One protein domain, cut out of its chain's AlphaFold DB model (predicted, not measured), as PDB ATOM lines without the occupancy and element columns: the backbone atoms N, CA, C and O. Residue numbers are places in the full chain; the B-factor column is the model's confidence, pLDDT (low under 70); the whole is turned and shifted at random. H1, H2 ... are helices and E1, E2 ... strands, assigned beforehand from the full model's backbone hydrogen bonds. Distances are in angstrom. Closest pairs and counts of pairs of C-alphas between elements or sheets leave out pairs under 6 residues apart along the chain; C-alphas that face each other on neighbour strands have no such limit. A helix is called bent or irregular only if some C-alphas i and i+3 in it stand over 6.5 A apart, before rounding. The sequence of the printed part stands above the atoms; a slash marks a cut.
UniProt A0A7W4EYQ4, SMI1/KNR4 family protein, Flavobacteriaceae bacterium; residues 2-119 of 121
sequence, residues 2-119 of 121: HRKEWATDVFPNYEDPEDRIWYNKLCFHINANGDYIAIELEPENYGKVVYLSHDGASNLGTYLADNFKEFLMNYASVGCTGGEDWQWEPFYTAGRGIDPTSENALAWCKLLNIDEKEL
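Overview. This is residues 2 to 119 of the 121 residues of the protein "SMI1/KNR4 family protein" of Flavobacteriaceae bacterium (UniProt A0A7W4EYQ4). A small, strongly twisted sheet of four strands stands about halfway along an elongated model, with H1 and H2 toward one end and H5 toward the other. H3 and H4 lie between the sheet and H5 along the length, H3 packing beside edge strand E4. The printed part has 118 residues, with five named helices and four named strands in the order H1 H2 E1 E2 E3 E4 H3 H4 H5. The sheet order is E1 E2 E3 E4, all antiparallel; the class is mixed, helices and strands, with under half of the residues in named elements. The whole is compact, with a radius of gyration of the C-alphas of 15.0 A, and spans 47 by 28 by 21 A.

Arrangement. E1, residues 25 to 30, E2, residues 36 to 40, E3, residues 49 to 52, and E4, residues 63 to 65, form a meander, each strand the antiparallel neighbour of the one before, in three hairpins. N 26 and O 39 are 2.9 A apart in E1 and E2, N 38 and O 50 are 2.9 A apart in E2 and E3, and N 49 and O 65 are 2.9 A apart in E3 and E4. H3, residues 68 to 77, is on one face of the sheet, making two layers, helix and sheet, at a height over the sheet of 6.5 A. It lies over none of the strands, but only just, with 2 C-alphas falling on E4; the closest C-alphas of H3 and E4 are those of Phe 71 and Ala 65, 5.1 A. H4, residues 85 to 91, only grazes the sheet; it is only just irregular, with C-alphas 87 and 90 7.0 A apart. H5, residues 103 to 112, touches H4, about perpendicular at 83 degrees, the closest C-alphas being those of Ala 105 and Phe 91, 5.8 A. H3 and H5 are near each other, with 5 pairs of C-alphas within 10 A. H1, residues 2 to 10, only grazes the sheet with residues 2 to 4; H2, residues 17 to 20, is not on it. In H1, H3 and H5 every O i to N i+4 pair is within hydrogen-bond range; H4 has 1 of 3, beside 2 of 4 O i to N i+3 pairs, and H2 is too short for an i+4 pair.

Along the chain. H1 begins at C-alpha 2, (-16.945, 36.693, 49.669), and is 12.2 A long; H2 is 5.1 A. E1 is 12.5 A, E2 12.1 A, E3 10.0 A and E4 6.1 A. H3 is 14.1 A, H4 10.3 A and H5 14.4 A, ending at C-alpha 112, (11.748, 56.507, 56.458).

Size, cuts and confidence. The two C-alphas farthest apart, those of Glu 15 and Asn 113, are 48.4 A apart. The printed part has no cut, and the link from H4 to H5 is long, with 11 residues, including residues 97 to 98, paired antiparallel with residues 92 to 93. Mean pLDDT of the printed part is 89.4, under 70 at residues 2, 4, 56 to 57 and 116 to 119.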
ATOM      1  N   HIS A   2     -16.805  35.742  50.792       62.22
ATOM      2  CA  HIS A   2     -16.945  36.693  49.669       62.22
ATOM      3  C   HIS A   2     -16.213  36.361  48.351       62.22
ATOM      4  O   HIS A   2     -16.822  36.420  47.291       62.22
ATOM      5  N   ARG A   3     -14.939  35.945  48.381       70.06
ATOM      6  CA  ARG A   3     -14.186  35.600  47.157       70.06
ATOM      7  C   ARG A   3     -14.775  34.421  46.373       70.06
ATOM      8  O   ARG A   3     -14.713  34.412  45.152       70.06
ATOM      9  N   LYS A   4     -15.286  33.390  47.067       66.75
ATOM     10  CA  LYS A   4     -15.842  32.189  46.409       66.75
ATOM     11  C   LYS A   4     -17.112  32.531  45.641       66.75
ATOM     12  O   LYS A   4     -17.252  32.060  44.524       66.75
ATOM     13  N   GLU A   5     -17.967  33.354  46.234       70.81
ATOM     14  CA  GLU A   5     -19.204  33.846  45.620       70.81
ATOM     15  C   GLU A   5     -18.900  34.802  44.458       70.81
ATOM     16  O   GLU A   5     -19.430  34.641  43.366       70.81
ATOM     17  N   TRP A   6     -17.951  35.726  44.644       70.94
ATOM     18  CA  TRP A   6     -17.525  36.635  43.577       70.94
ATOM     19  C   TRP A   6     -16.948  35.894  42.366       70.94
ATOM     20  O   TRP A   6     -17.330  36.152  41.230       70.94
ATOM     21  N   ALA A   7     -16.055  34.930  42.606       71.12
ATOM     22  CA  ALA A   7     -15.470  34.146  41.527       71.12
ATOM     23  C   ALA A   7     -16.521  33.321  40.777       71.12
ATOM     24  O   ALA A   7     -16.415  33.193  39.569       71.12
ATOM     25  N   THR A   8     -17.561  32.805  41.445       74.69
ATOM     26  CA  THR A   8     -18.635  32.093  40.734       74.69
ATOM     27  C   THR A   8     -19.468  32.994  39.827       74.69
ATOM     28  O   THR A   8     -20.031  32.492  38.858       74.69
ATOM     29  N   ASP A   9     -19.532  34.294  40.117       75.56
ATOM     30  CA  ASP A   9     -20.308  35.253  39.329       75.56
ATOM     31  C   ASP A   9     -19.490  35.868  38.179       75.56
ATOM     32  O   ASP A   9     -20.045  36.135  37.113       75.56
ATOM     33  N   VAL A  10     -18.184  36.088  38.386       75.00
ATOM     34  CA  VAL A  10     -17.311  36.828  37.450       75.00
ATOM     35  C   VAL A  10     -16.332  35.928  36.691       75.00
ATOM     36  O   VAL A  10     -16.051  36.204  35.531       75.00
ATOM     37  N   PHE A  11     -15.878  34.831  37.304       81.25
ATOM     38  CA  PHE A  11     -14.893  33.893  36.748       81.25
ATOM     39  C   PHE A  11     -15.413  32.439  36.812       81.25
ATOM     40  O   PHE A  11     -14.852  31.608  37.535       81.25
ATOM     41  N   PRO A  12     -16.553  32.125  36.160       84.31
ATOM     42  CA  PRO A  12     -17.296  30.882  36.375       84.31
ATOM     43  C   PRO A  12     -16.702  29.640  35.694       84.31
ATOM     44  O   PRO A  12     -17.147  28.522  35.987       84.31
ATOM     45  N   ASN A  13     -15.762  29.795  34.759       88.06
ATOM     46  CA  ASN A  13     -15.297  28.727  33.886       88.06
ATOM     47  C   ASN A  13     -13.858  28.295  34.194       88.06
ATOM     48  O   ASN A  13     -12.904  28.845  33.668       88.06
ATOM     49  N   TYR A  14     -13.690  27.198  34.930       87.06
ATOM     50  CA  TYR A  14     -12.363  26.638  35.223       87.06
ATOM     51  C   TYR A  14     -11.515  26.293  33.979       87.06
ATOM     52  O   TYR A  14     -10.287  26.293  34.052       87.06
ATOM     53  N   GLU A  15     -12.150  25.970  32.849       90.62
ATOM     54  CA  GLU A  15     -11.441  25.654  31.601       90.62
ATOM     55  C   GLU A  15     -10.974  26.913  30.856       90.62
ATOM     56  O   GLU A  15     -10.158  26.816  29.937       90.62
ATOM     57  N   ASP A  16     -11.485  28.091  31.231       89.94
ATOM     58  CA  ASP A  16     -10.962  29.357  30.738       89.94
ATOM     59  C   ASP A  16      -9.659  29.710  31.490       89.94
ATOM     60  O   ASP A  16      -9.632  29.695  32.724       89.94
ATOM     61  N   PRO A  17      -8.546  29.985  30.782       87.88
ATOM     62  CA  PRO A  17      -7.261  30.243  31.425       87.88
ATOM     63  C   PRO A  17      -7.232  31.457  32.359       87.88
ATOM     64  O   PRO A  17      -6.453  31.444  33.311       87.88
ATOM     65  N   GLU A  18      -8.025  32.494  32.085       86.44
ATOM     66  CA  GLU A  18      -8.085  33.717  32.887       86.44
ATOM     67  C   GLU A  18      -8.924  33.480  34.144       86.44
ATOM     68  O   GLU A  18      -8.464  33.738  35.260       86.44
ATOM     69  N   ASP A  19     -10.088  32.850  33.981       88.56
ATOM     70  CA  ASP A  19     -10.932  32.432  35.100       88.56
ATOM     71  C   ASP A  19     -10.176  31.486  36.034       88.56
ATOM     72  O   ASP A  19     -10.224  31.650  37.256       88.56
ATOM     73  N   ARG A  20      -9.418  30.522  35.482       89.50
ATOM     74  CA  ARG A  20      -8.641  29.533  36.249       89.50
ATOM     75  C   ARG A  20      -7.687  30.179  37.255       89.50
ATOM     76  O   ARG A  20      -7.446  29.593  38.314       89.50
ATOM     77  N   ILE A  21      -7.196  31.395  36.996       90.06
ATOM     78  CA  ILE A  21      -6.349  32.148  37.936       90.06
ATOM     79  C   ILE A  21      -7.065  32.350  39.280       90.06
ATOM     80  O   ILE A  21      -6.423  32.328  40.324       90.06
ATOM     81  N   TRP A  22      -8.393  32.444  39.309       90.56
ATOM     82  CA  TRP A  22      -9.171  32.601  40.539       90.56
ATOM     83  C   TRP A  22      -9.469  31.302  41.292       90.56
ATOM     84  O   TRP A  22     -10.000  31.334  42.413       90.56
ATOM     85  N   TYR A  23      -9.141  30.146  40.719       90.00
ATOM     86  CA  TYR A  23      -9.420  28.847  41.321       90.00
ATOM     87  C   TYR A  23      -8.273  28.369  42.198       90.00
ATOM     88  O   TYR A  23      -7.113  28.733  42.007       90.00
ATOM     89  N   ASN A  24      -8.631  27.547  43.191       92.69
ATOM     90  CA  ASN A  24      -7.688  26.902  44.104       92.69
ATOM     91  C   ASN A  24      -6.698  27.900  44.724       92.69
ATOM     92  O   ASN A  24      -5.485  27.739  44.668       92.69
ATOM     93  N   LYS A  25      -7.254  28.949  45.339       93.19
ATOM     94  CA  LYS A  25      -6.516  30.000  46.044       93.19
ATOM     95  C   LYS A  25      -6.891  30.048  47.519       93.19
ATOM     96  O   LYS A  25      -8.071  29.953  47.875       93.19
ATOM     97  N   LEU A  26      -5.897  30.262  48.374       94.81
ATOM     98  CA  LEU A  26      -6.080  30.616  49.779       94.81
ATOM     99  C   LEU A  26      -5.773  32.106  49.969       94.81
ATOM    100  O   LEU A  26      -4.621  32.494  50.139       94.81
ATOM    101  N   CYS A  27      -6.806  32.945  49.927       93.19
ATOM    102  CA  CYS A  27      -6.681  34.382  50.181       93.19
ATOM    103  C   CYS A  27      -6.383  34.655  51.657       93.19
ATOM    104  O   CYS A  27      -7.066  34.118  52.533       93.19
ATOM    105  N   PHE A  28      -5.412  35.526  51.921       94.12
ATOM    106  CA  PHE A  28      -5.049  35.942  53.281       94.12
ATOM    107  C   PHE A  28      -4.998  37.466  53.451       94.12
ATOM    108  O   PHE A  28      -5.082  37.943  54.579       94.12
ATOM    109  N   HIS A  29      -4.911  38.224  52.355       93.56
ATOM    110  CA  HIS A  29      -5.085  39.674  52.347       93.56
ATOM    111  C   HIS A  29      -6.314  40.016  51.505       93.56
ATOM    112  O   HIS A  29      -6.425  39.548  50.373       93.56
ATOM    113  N   ILE A  30      -7.249  40.778  52.074       91.00
ATOM    114  CA  ILE A  30      -8.528  41.126  51.444       91.00
ATOM    115  C   ILE A  30      -8.598  42.643  51.329       91.00
ATOM    116  O   ILE A  30      -8.576  43.331  52.352       91.00
ATOM    117  N   ASN A  31      -8.742  43.143  50.108       86.56
ATOM    118  CA  ASN A  31      -9.017  44.546  49.850       86.56
ATOM    119  C   ASN A  31     -10.532  44.739  49.683       86.56
ATOM    120  O   ASN A  31     -11.249  43.866  49.190       86.56
ATOM    121  N   ALA A  32     -11.057  45.883  50.129       83.62
ATOM    122  CA  ALA A  32     -12.504  46.131  50.141       83.62
ATOM    123  C   ALA A  32     -13.114  46.289  48.734       83.62
ATOM    124  O   ALA A  32     -14.330  46.185  48.587       83.62
ATOM    125  N   ASN A  33     -12.282  46.538  47.720       85.62
ATOM    126  CA  ASN A  33     -12.668  46.604  46.307       85.62
ATOM    127  C   ASN A  33     -12.840  45.220  45.656       85.62
ATOM    128  O   ASN A  33     -13.355  45.149  44.548       85.62
ATOM    129  N   GLY A  34     -12.467  44.135  46.343       86.56
ATOM    130  CA  GLY A  34     -12.510  42.782  45.795       86.56
ATOM    131  C   GLY A  34     -11.164  42.265  45.297       86.56
ATOM    132  O   GLY A  34     -11.131  41.158  44.768       86.56
ATOM    133  N   ASP A  35     -10.073  43.006  45.488       90.94
ATOM    134  CA  ASP A  35      -8.725  42.514  45.209       90.94
ATOM    135  C   ASP A  35      -8.197  41.681  46.381       90.94
ATOM    136  O   ASP A  35      -8.577  41.859  47.547       90.94
ATOM    137  N   TYR A  36      -7.319  40.731  46.076       93.19
ATOM    138  CA  TYR A  36      -6.760  39.830  47.074       93.19
ATOM    139  C   TYR A  36      -5.279  39.575  46.847       93.19
ATOM    140  O   TYR A  36      -4.794  39.526  45.720       93.19
ATOM    141  N   ILE A  37      -4.593  39.256  47.942       95.75
ATOM    142  CA  ILE A  37      -3.342  38.503  47.892       95.75
ATOM    143  C   ILE A  37      -3.625  37.095  48.408       95.75
ATOM    144  O   ILE A  37      -4.273  36.902  49.449       95.75
ATOM    145  N   ALA A  38      -3.169  36.102  47.650       96.31
ATOM    146  CA  ALA A  38      -3.502  34.711  47.890       96.31
ATOM    147  C   ALA A  38      -2.317  33.769  47.694       96.31
ATOM    148  O   ALA A  38      -1.370  34.066  46.974       96.31
ATOM    149  N   ILE A  39      -2.407  32.607  48.338       98.00
ATOM    150  CA  ILE A  39      -1.505  31.474  48.137       98.00
ATOM    151  C   ILE A  39      -2.109  30.541  47.083       98.00
ATOM    152  O   ILE A  39      -3.291  30.188  47.161       98.00
ATOM    153  N   GLU A  40      -1.286  30.130  46.128       97.31
ATOM    154  CA  GLU A  40      -1.583  29.126  45.110       97.31
ATOM    155  C   GLU A  40      -1.743  27.728  45.715       97.31
ATOM    156  O   GLU A  40      -0.877  27.257  46.458       97.31
ATOM    157  N   LEU A  41      -2.840  27.046  45.375       96.19
ATOM    158  CA  LEU A  41      -3.095  25.649  45.745       96.19
ATOM    159  C   LEU A  41      -3.117  24.712  44.524       96.19
ATOM    160  O   LEU A  41      -3.234  23.501  44.704       96.19
ATOM    161  N   GLU A  42      -2.997  25.244  43.303       93.69
ATOM    162  CA  GLU A  42      -2.783  24.436  42.095       93.69
ATOM    163  C   GLU A  42      -1.419  23.725  42.168       93.69
ATOM    164  O   GLU A  42      -0.431  24.359  42.553       93.69
ATOM    165  N   PRO A  43      -1.312  22.438  41.783       92.81
ATOM    166  CA  PRO A  43      -0.061  21.684  41.881       92.81
ATOM    167  C   PRO A  43       1.135  22.341  41.185       92.81
ATOM    168  O   PRO A  43       2.256  22.244  41.682       92.81
ATOM    169  N   GLU A  44       0.919  23.025  40.058       92.81
ATOM    170  CA  GLU A  44       1.997  23.622  39.260       92.81
ATOM    171  C   GLU A  44       2.648  24.838  39.941       92.81
ATOM    172  O   GLU A  44       3.811  25.147  39.675       92.81
ATOM    173  N   ASN A  45       1.912  25.519  40.824       94.62
ATOM    174  CA  ASN A  45       2.344  26.747  41.496       94.62
ATOM    175  C   ASN A  45       2.212  26.679  43.025       94.62
ATOM    176  O   ASN A  45       2.313  27.707  43.691       94.62
ATOM    177  N   TYR A  46       1.996  25.485  43.578       96.75
ATOM    178  CA  TYR A  46       1.623  25.287  44.974       96.75
ATOM    179  C   TYR A  46       2.541  26.040  45.946       96.75
ATOM    180  O   TYR A  46       3.757  25.851  45.955       96.75
ATOM    181  N   GLY A  47       1.937  26.864  46.802       97.62
ATOM    182  CA  GLY A  47       2.626  27.635  47.833       97.62
ATOM    183  C   GLY A  47       3.061  29.039  47.412       97.62
ATOM    184  O   GLY A  47       3.266  29.863  48.306       97.62
ATOM    185  N   LYS A  48       3.136  29.345  46.109       98.19
ATOM    186  CA  LYS A  48       3.467  30.692  45.619       98.19
ATOM    187  C   LYS A  48       2.416  31.710  46.037       98.19
ATOM    188  O   LYS A  48       1.242  31.378  46.191       98.19
ATOM    189  N   VAL A  49       2.837  32.958  46.193       98.19
ATOM    190  CA  VAL A  49       1.949  34.078  46.513       98.19
ATOM    191  C   VAL A  49       1.672  34.884  45.251       98.19
ATOM    192  O   VAL A  49       2.602  35.217  44.517       98.19
ATOM    193  N   VAL A  50       0.400  35.198  45.007       96.94
ATOM    194  CA  VAL A  50      -0.076  35.918  43.819       96.94
ATOM    195  C   VAL A  50      -1.072  37.018  44.185       96.94
ATOM    196  O   VAL A  50      -1.776  36.925  45.195       96.94
ATOM    197  N   TYR A  51      -1.147  38.036  43.334       95.56
ATOM    198  CA  TYR A  51      -2.191  39.055  43.343       95.56
ATOM    199  C   TYR A  51      -3.402  38.615  42.512       95.56
ATOM    200  O   TYR A  51      -3.242  38.021  41.446       95.56
ATOM    201  N   LEU A  52      -4.612  38.911  42.979       93.19
ATOM    202  CA  LEU A  52      -5.868  38.653  42.274       93.19
ATOM    203  C   LEU A  52      -6.650  39.967  42.180       93.19
ATOM    204  O   LEU A  52      -7.111  40.445  43.217       93.19
ATOM    205  N   SER A  53      -6.811  40.530  40.974       90.19
ATOM    206  CA  SER A  53      -7.614  41.748  40.781       90.19
ATOM    207  C   SER A  53      -9.031  41.429  40.308       90.19
ATOM    208  O   SER A  53      -9.233  40.629  39.388       90.19
ATOM    209  N   HIS A  54     -10.021  42.030  40.967       84.88
ATOM    210  CA  HIS A  54     -11.453  41.792  40.770       84.88
ATOM    211  C   HIS A  54     -11.967  42.190  39.387       84.88
ATOM    212  O   HIS A  54     -13.014  41.696  38.969       84.88
ATOM    213  N   ASP A  55     -11.264  43.094  38.713       80.62
ATOM    214  CA  ASP A  55     -11.635  43.698  37.437       80.62
ATOM    215  C   ASP A  55     -10.925  43.063  36.230       80.62
ATOM    216  O   ASP A  55     -11.099  43.539  35.109       80.62
ATOM    217  N   GLY A  56     -10.146  41.992  36.438       65.31
ATOM    218  CA  GLY A  56      -9.387  41.340  35.363       65.31
ATOM    219  C   GLY A  56      -8.293  42.237  34.773       65.31
ATOM    220  O   GLY A  56      -7.909  42.080  33.614       65.31
ATOM    221  N   ALA A  57      -7.814  43.225  35.534       65.88
ATOM    222  CA  ALA A  57      -6.785  44.152  35.087       65.88
ATOM    223  C   ALA A  57      -5.432  43.459  34.835       65.88
ATOM    224  O   ALA A  57      -5.215  42.289  35.153       65.88
ATOM    225  N   SER A  58      -4.477  44.227  34.296       71.44
ATOM    226  CA  SER A  58      -3.130  43.791  33.885       71.44
ATOM    227  C   SER A  58      -2.329  43.019  34.935       71.44
ATOM    228  O   SER A  58      -1.342  42.377  34.588       71.44
ATOM    229  N   ASN A  59      -2.735  43.105  36.200       83.50
ATOM    230  CA  ASN A  59      -2.017  42.555  37.338       83.50
ATOM    231  C   ASN A  59      -2.660  41.265  37.881       83.50
ATOM    232  O   ASN A  59      -2.167  40.702  38.862       83.50
ATOM    233  N   LEU A  60      -3.741  40.770  37.259       89.56
ATOM    234  CA  LEU A  60      -4.367  39.504  37.634       89.56
ATOM    235  C   LEU A  60      -3.358  38.347  37.542       89.56
ATOM    236  O   LEU A  60      -2.758  38.088  36.500       89.56
ATOM    237  N   GLY A  61      -3.188  37.628  38.650       90.88
ATOM    238  CA  GLY A  61      -2.268  36.499  38.742       90.88
ATOM    239  C   GLY A  61      -0.801  36.901  38.872       90.88
ATOM    240  O   GLY A  61       0.064  36.028  38.782       90.88
ATOM    241  N   THR A  62      -0.490  38.184  39.094       95.19
ATOM    242  CA  THR A  62       0.896  38.628  39.263       95.19
ATOM    243  C   THR A  62       1.553  37.887  40.423       95.19
ATOM    244  O   THR A  62       1.099  37.941  41.564       95.19
ATOM    245  N   TYR A  63       2.648  37.194  40.119       96.44
ATOM    246  CA  TYR A  63       3.506  36.526  41.092       96.44
ATOM    247  C   TYR A  63       4.144  37.536  42.047       96.44
ATOM    248  O   TYR A  63       4.746  38.494  41.579       96.44
ATOM    249  N   LEU A  64       4.082  37.299  43.359       97.44
ATOM    250  CA  LEU A  64       4.649  38.189  44.381       97.44
ATOM    251  C   LEU A  64       5.778  37.556  45.205       97.44
ATOM    252  O   LEU A  64       6.621  38.303  45.699       97.44
ATOM    253  N   ALA A  65       5.797  36.227  45.374       97.88
ATOM    254  CA  ALA A  65       6.876  35.476  46.038       97.88
ATOM    255  C   ALA A  65       6.712  33.953  45.861       97.88
ATOM    256  O   ALA A  65       5.602  33.469  45.612       97.88
ATOM    257  N   ASP A  66       7.780  33.178  46.087       97.75
ATOM    258  CA  ASP A  66       7.759  31.716  45.921       97.75
ATOM    259  C   ASP A  66       7.018  31.001  47.056       97.75
ATOM    260  O   ASP A  66       6.572  29.864  46.906       97.75
ATOM    261  N   ASN A  67       6.895  31.650  48.213       97.62
ATOM    262  CA  ASN A  67       6.183  31.120  49.367       97.62
ATOM    263  C   ASN A  67       5.732  32.230  50.324       97.62
ATOM    264  O   ASN A  67       6.219  33.359  50.284       97.62
ATOM    265  N   PHE A  68       4.819  31.883  51.234       97.38
ATOM    266  CA  PHE A  68       4.271  32.833  52.205       97.38
ATOM    267  C   PHE A  68       5.324  33.443  53.138       97.38
ATOM    268  O   PHE A  68       5.203  34.614  53.490       97.38
ATOM    269  N   LYS A  69       6.358  32.678  53.529       96.62
ATOM    270  CA  LYS A  69       7.438  33.217  54.364       96.62
ATOM    271  C   LYS A  69       8.131  34.339  53.604       96.62
ATOM    272  O   LYS A  69       8.136  35.453  54.098       96.62
ATOM    273  N   GLU A  70       8.656  34.055  52.418       96.88
ATOM    274  CA  GLU A  70       9.357  35.037  51.585       96.88
ATOM    275  C   GLU A  70       8.508  36.274  51.293       96.88
ATOM    276  O   GLU A  70       8.996  37.387  51.472       96.88
ATOM    277  N   PHE A  71       7.227  36.090  50.946       97.38
ATOM    278  CA  PHE A  71       6.294  37.207  50.804       97.38
ATOM    279  C   PHE A  71       6.278  38.074  52.063       97.38
ATOM    280  O   PHE A  71       6.474  39.279  51.968       97.38
ATOM    281  N   LEU A  72       6.072  37.470  53.238       95.94
ATOM    282  CA  LEU A  72       5.977  38.205  54.494       95.94
ATOM    283  C   LEU A  72       7.271  38.966  54.809       95.94
ATOM    284  O   LEU A  72       7.186  40.113  55.237       95.94
ATOM    285  N   MET A  73       8.440  38.364  54.559       94.56
ATOM    286  CA  MET A  73       9.732  39.031  54.770       94.56
ATOM    287  C   MET A  73       9.882  40.233  53.845       94.56
ATOM    288  O   MET A  73      10.109  41.347  54.304       94.56
ATOM    289  N   ASN A  74       9.713  40.019  52.539       95.38
ATOM    290  CA  ASN A  74       9.939  41.053  51.534       95.38
ATOM    291  C   ASN A  74       8.925  42.192  51.677       95.38
ATOM    292  O   ASN A  74       9.290  43.363  51.607       95.38
ATOM    293  N   TYR A  75       7.662  41.847  51.929       95.06
ATOM    294  CA  TYR A  75       6.585  42.800  52.163       95.06
ATOM    295  C   TYR A  75       6.800  43.613  53.446       95.06
ATOM    296  O   TYR A  75       6.594  44.828  53.443       95.06
ATOM    297  N   ALA A  76       7.271  42.982  54.529       92.81
ATOM    298  CA  ALA A  76       7.628  43.686  55.761       92.81
ATOM    299  C   ALA A  76       8.821  44.630  55.561       92.81
ATOM    300  O   ALA A  76       8.783  45.760  56.045       92.81
ATOM    301  N   SER A  77       9.834  44.213  54.797       91.75
ATOM    302  CA  SER A  77      11.022  45.027  54.512       91.75
ATOM    303  C   SER A  77      10.715  46.308  53.740       91.75
ATOM    304  O   SER A  77      11.420  47.298  53.899       91.75
ATOM    305  N   VAL A  78       9.643  46.326  52.942       92.31
ATOM    306  CA  VAL A  78       9.168  47.550  52.273       92.31
ATOM    307  C   VAL A  78       8.116  48.307  53.094       92.31
ATOM    308  O   VAL A  78       7.578  49.310  52.642       92.31
ATOM    309  N   GLY A  79       7.852  47.886  54.334       90.38
ATOM    310  CA  GLY A  79       6.975  48.586  55.272       90.38
ATOM    311  C   GLY A  79       5.497  48.219  55.163       90.38
ATOM    312  O   GLY A  79       4.655  49.044  55.513       90.38
ATOM    313  N   CYS A  80       5.171  47.009  54.696       92.25
ATOM    314  CA  CYS A  80       3.797  46.515  54.567       92.25
ATOM    315  C   CYS A  80       2.899  47.501  53.796       92.25
ATOM    316  O   CYS A  80       1.870  47.946  54.309       92.25
ATOM    317  N   THR A  81       3.321  47.881  52.586       89.88
ATOM    318  CA  THR A  81       2.826  49.062  51.851       89.88
ATOM    319  C   THR A  81       1.340  49.054  51.500       89.88
ATOM    320  O   THR A  81       0.782  50.106  51.190       89.88
ATOM    321  N   GLY A  82       0.686  47.902  51.609       92.38
ATOM    322  CA  GLY A  82      -0.737  47.698  51.401       92.38
ATOM    323  C   GLY A  82      -1.012  46.577  50.406       92.38
ATOM    324  O   GLY A  82      -0.102  45.994  49.817       92.38
ATOM    325  N   GLY A  83      -2.291  46.240  50.269       91.44
ATOM    326  CA  GLY A  83      -2.718  45.097  49.477       91.44
ATOM    327  C   GLY A  83      -2.997  45.392  48.015       91.44
ATOM    328  O   GLY A  83      -3.175  44.433  47.279       91.44
ATOM    329  N   GLU A  84      -3.120  46.655  47.606       92.50
ATOM    330  CA  GLU A  84      -3.450  47.036  46.224       92.50
ATOM    331  C   GLU A  84      -2.199  47.057  45.344       92.50
ATOM    332  O   GLU A  84      -1.096  47.330  45.823       92.50
ATOM    333  N   ASP A  85      -2.377  46.831  44.046       92.06
ATOM    334  CA  ASP A  85      -1.292  46.821  43.064       92.06
ATOM    335  C   ASP A  85      -0.397  48.061  43.102       92.06
ATOM    336  O   ASP A  85       0.803  47.946  43.341       92.06
ATOM    337  N   TRP A  86      -0.973  49.254  43.011       92.50
ATOM    338  CA  TRP A  86      -0.241  50.520  43.043       92.50
ATOM    339  C   TRP A  86       0.535  50.761  44.353       92.50
ATOM    340  O   TRP A  86       1.383  51.655  44.408       92.50
ATOM    341  N   GLN A  87       0.269  49.991  45.417       94.44
ATOM    342  CA  GLN A  87       0.983  50.085  46.693       94.44
ATOM    343  C   GLN A  87       2.263  49.246  46.726       94.44
ATOM    344  O   GLN A  87       3.254  49.668  47.329       94.44
ATOM    345  N   TRP A  88       2.261  48.057  46.119       94.62
ATOM    346  CA  TRP A  88       3.432  47.172  46.090       94.62
ATOM    347  C   TRP A  88       4.209  47.243  44.769       94.62
ATOM    348  O   TRP A  88       5.407  46.961  44.766       94.62
ATOM    349  N   GLU A  89       3.579  47.670  43.671       95.62
ATOM    350  CA  GLU A  89       4.175  47.778  42.332       95.62
ATOM    351  C   GLU A  89       5.478  48.598  42.294       95.62
ATOM    352  O   GLU A  89       6.422  48.158  41.634       95.62
ATOM    353  N   PRO A  90       5.639  49.710  43.044       96.50
ATOM    354  CA  PRO A  90       6.912  50.431  43.080       96.50
ATOM    355  C   PRO A  90       8.099  49.586  43.560       96.50
ATOM    356  O   PRO A  90       9.243  49.914  43.248       96.50
ATOM    357  N   PHE A  91       7.841  48.519  44.315       96.75
ATOM    358  CA  PHE A  91       8.848  47.610  44.862       96.75
ATOM    359  C   PHE A  91       8.895  46.277  44.115       96.75
ATOM    360  O   PHE A  91       9.581  45.356  44.549       96.75
ATOM    361  N   TYR A  92       8.152  46.141  43.017       96.75
ATOM    362  CA  TYR A  92       8.085  44.916  42.243       96.75
ATOM    363  C   TYR A  92       9.247  44.808  41.250       96.75
ATOM    364  O   TYR A  92       9.499  45.718  40.460       96.75
ATOM    365  N   THR A  93       9.892  43.645  41.220       96.75
ATOM    366  CA  THR A  93      10.837  43.267  40.167       96.75
ATOM    367  C   THR A  93      10.311  42.031  39.442       96.75
ATOM    368  O   THR A  93      10.083  40.982  40.052       96.75
ATOM    369  N   ALA A  94      10.168  42.123  38.116       93.31
ATOM    370  CA  ALA A  94       9.711  41.011  37.284       93.31
ATOM    371  C   ALA A  94      10.556  39.744  37.518       93.31
ATOM    372  O   ALA A  94      11.786  39.773  37.457       93.31
ATOM    373  N   GLY A  95       9.883  38.628  37.808       92.06
ATOM    374  CA  GLY A  95      10.521  37.343  38.113       92.06
ATOM    375  C   GLY A  95      11.087  37.204  39.533       92.06
ATOM    376  O   GLY A  95      11.479  36.100  39.899       92.06
ATOM    377  N   ARG A  96      11.108  38.273  40.342       94.25
ATOM    378  CA  ARG A  96      11.484  38.223  41.769       94.25
ATOM    379  C   ARG A  96      10.302  38.463  42.702       94.25
ATOM    380  O   ARG A  96      10.304  37.922  43.799       94.25
ATOM    381  N   GLY A  97       9.287  39.205  42.258       96.44
ATOM    382  CA  GLY A  97       8.153  39.570  43.103       96.44
ATOM    383  C   GLY A  97       8.401  40.891  43.826       96.44
ATOM    384  O   GLY A  97       9.028  41.789  43.263       96.44
ATOM    385  N   ILE A  98       7.924  41.011  45.067       96.88
ATOM    386  CA  ILE A  98       8.260  42.154  45.929       96.88
ATOM    387  C   ILE A  98       9.754  42.077  46.255       96.88
ATOM    388  O   ILE A  98      10.206  41.130  46.898       96.88
ATOM    389  N   ASP A  99      10.518  43.060  45.786       96.62
ATOM    390  CA  ASP A  99      11.975  43.086  45.822       96.62
ATOM    391  C   ASP A  99      12.482  44.165  46.798       96.62
ATOM    392  O   ASP A  99      12.577  45.349  46.437       96.62
ATOM    393  N   PRO A 100      12.877  43.771  48.024       94.12
ATOM    394  CA  PRO A 100      13.398  44.702  49.023       94.12
ATOM    395  C   PRO A 100      14.783  45.257  48.652       94.12
ATOM    396  O   PRO A 100      15.273  46.169  49.308       94.12
ATOM    397  N   THR A 101      15.417  44.728  47.597       94.19
ATOM    398  CA  THR A 101      16.716  45.189  47.086       94.19
ATOM    399  C   THR A 101      16.594  46.139  45.891       94.19
ATOM    400  O   THR A 101      17.609  46.591  45.363       94.19
ATOM    401  N   SER A 102      15.368  46.450  45.455       95.88
ATOM    402  CA  SER A 102      15.114  47.403  44.370       95.88
ATOM    403  C   SER A 102      15.551  48.825  44.741       95.88
ATOM    404  O   SER A 102      15.568  49.209  45.911       95.88
ATOM    405  N   GLU A 103      15.867  49.651  43.736       96.81
ATOM    406  CA  GLU A 103      16.263  51.052  43.959       96.81
ATOM    407  C   GLU A 103      15.202  51.831  44.755       96.81
ATOM    408  O   GLU A 103      15.538  52.606  45.654       96.81
ATOM    409  N   ASN A 104      13.920  51.570  44.477       96.62
ATOM    410  CA  ASN A 104      12.797  52.179  45.183       96.62
ATOM    411  C   ASN A 104      12.699  51.706  46.638       96.62
ATOM    412  O   ASN A 104      12.481  52.539  47.517       96.62
ATOM    413  N   ALA A 105      12.901  50.412  46.916       94.81
ATOM    414  CA  ALA A 105      12.894  49.887  48.285       94.81
ATOM    415  C   ALA A 105      14.025  50.496  49.127       94.81
ATOM    416  O   ALA A 105      13.790  50.991  50.227       94.81
ATOM    417  N   LEU A 106      15.240  50.564  48.575       93.56
ATOM    418  CA  LEU A 106      16.388  51.163  49.259       93.56
ATOM    419  C   LEU A 106      16.182  52.667  49.512       93.56
ATOM    420  O   LEU A 106      16.496  53.180  50.591       93.56
ATOM    421  N   ALA A 107      15.625  53.392  48.536       94.81
ATOM    422  CA  ALA A 107      15.282  54.802  48.700       94.81
ATOM    423  C   ALA A 107      14.191  55.011  49.764       94.81
ATOM    424  O   ALA A 107      14.280  55.955  50.551       94.81
ATOM    425  N   TRP A 108      13.201  54.121  49.814       92.88
ATOM    426  CA  TRP A 108      12.110  54.133  50.785       92.88
ATOM    427  C   TRP A 108      12.603  53.912  52.217       92.88
ATOM    428  O   TRP A 108      12.340  54.746  53.085       92.88
ATOM    429  N   CYS A 109      13.402  52.867  52.455       89.81
ATOM    430  CA  CYS A 109      13.992  52.599  53.769       89.81
ATOM    431  C   CYS A 109      14.848  53.774  54.250       89.81
ATOM    432  O   CYS A 109      14.718  54.221  55.392       89.81
ATOM    433  N   LYS A 110      15.655  54.353  53.352       91.25
ATOM    434  CA  LYS A 110      16.458  55.542  53.656       91.25
ATOM    435  C   LYS A 110      15.599  56.760  54.000       91.25
ATOM    436  O   LYS A 110      15.942  57.496  54.922       91.25
ATOM    437  N   LEU A 111      14.511  56.992  53.265       93.06
ATOM    438  CA  LEU A 111      13.598  58.114  53.501       93.06
ATOM    439  C   LEU A 111      12.896  57.996  54.859       93.06
ATOM    440  O   LEU A 111      12.775  58.990  55.571       93.06
ATOM    441  N   LEU A 112      12.450  56.789  55.207       90.00
ATOM    442  CA  LEU A 112      11.748  56.507  56.458       90.00
ATOM    443  C   LEU A 112      12.684  56.271  57.649       90.00
ATOM    444  O   LEU A 112      12.202  56.108  58.768       90.00
ATOM    445  N   ASN A 113      14.001  56.284  57.423       88.56
ATOM    446  CA  ASN A 113      15.017  55.979  58.428       88.56
ATOM    447  C   ASN A 113      14.786  54.606  59.089       88.56
ATOM    448  O   ASN A 113      14.872  54.468  60.309       88.56
ATOM    449  N   ILE A 114      14.466  53.606  58.267       82.88
ATOM    450  CA  ILE A 114      14.369  52.205  58.676       82.88
ATOM    451  C   ILE A 114      15.785  51.624  58.648       82.88
ATOM    452  O   ILE A 114      16.445  51.665  57.609       82.88
ATOM    453  N   ASP A 115      16.267  51.117  59.785       76.19
ATOM    454  CA  ASP A 115      17.553  50.419  59.842       76.19
ATOM    455  C   ASP A 115      17.371  48.987  59.327       76.19
ATOM    456  O   ASP A 115      16.639  48.187  59.909       76.19
ATOM    457  N   GLU A 116      18.064  48.652  58.240       66.31
ATOM    458  CA  GLU A 116      18.067  47.306  57.658       66.31
ATOM    459  C   GLU A 116      18.491  46.230  58.672       66.31
ATOM    460  O   GLU A 116      18.076  45.083  58.550       66.31
ATOM    461  N   LYS A 117      19.268  46.582  59.708       67.75
ATOM    462  CA  LYS A 117      19.677  45.651  60.775       67.75
ATOM    463  C   LYS A 117      18.592  45.387  61.813       67.75
ATOM    464  O   LYS A 117      18.647  44.376  62.504       67.75
ATOM    465  N   GLU A 118      17.627  46.291  61.961       66.25
ATOM    466  CA  GLU A 118      16.438  46.035  62.787       66.25
ATOM    467  C   GLU A 118      15.447  45.115  62.058       66.25
ATOM    468  O   GLU A 118      14.595  44.494  62.694       66.25
ATOM    469  N   LEU A 119      15.612  44.980  60.739       63.03
ATOM    470  CA  LEU A 119      14.917  44.039  59.870       63.03
ATOM    471  C   LEU A 119      15.697  42.722  59.686       63.03
ATOM    472  O   LEU A 119      15.545  42.089  58.644       63.03
TER     473      LEU A 119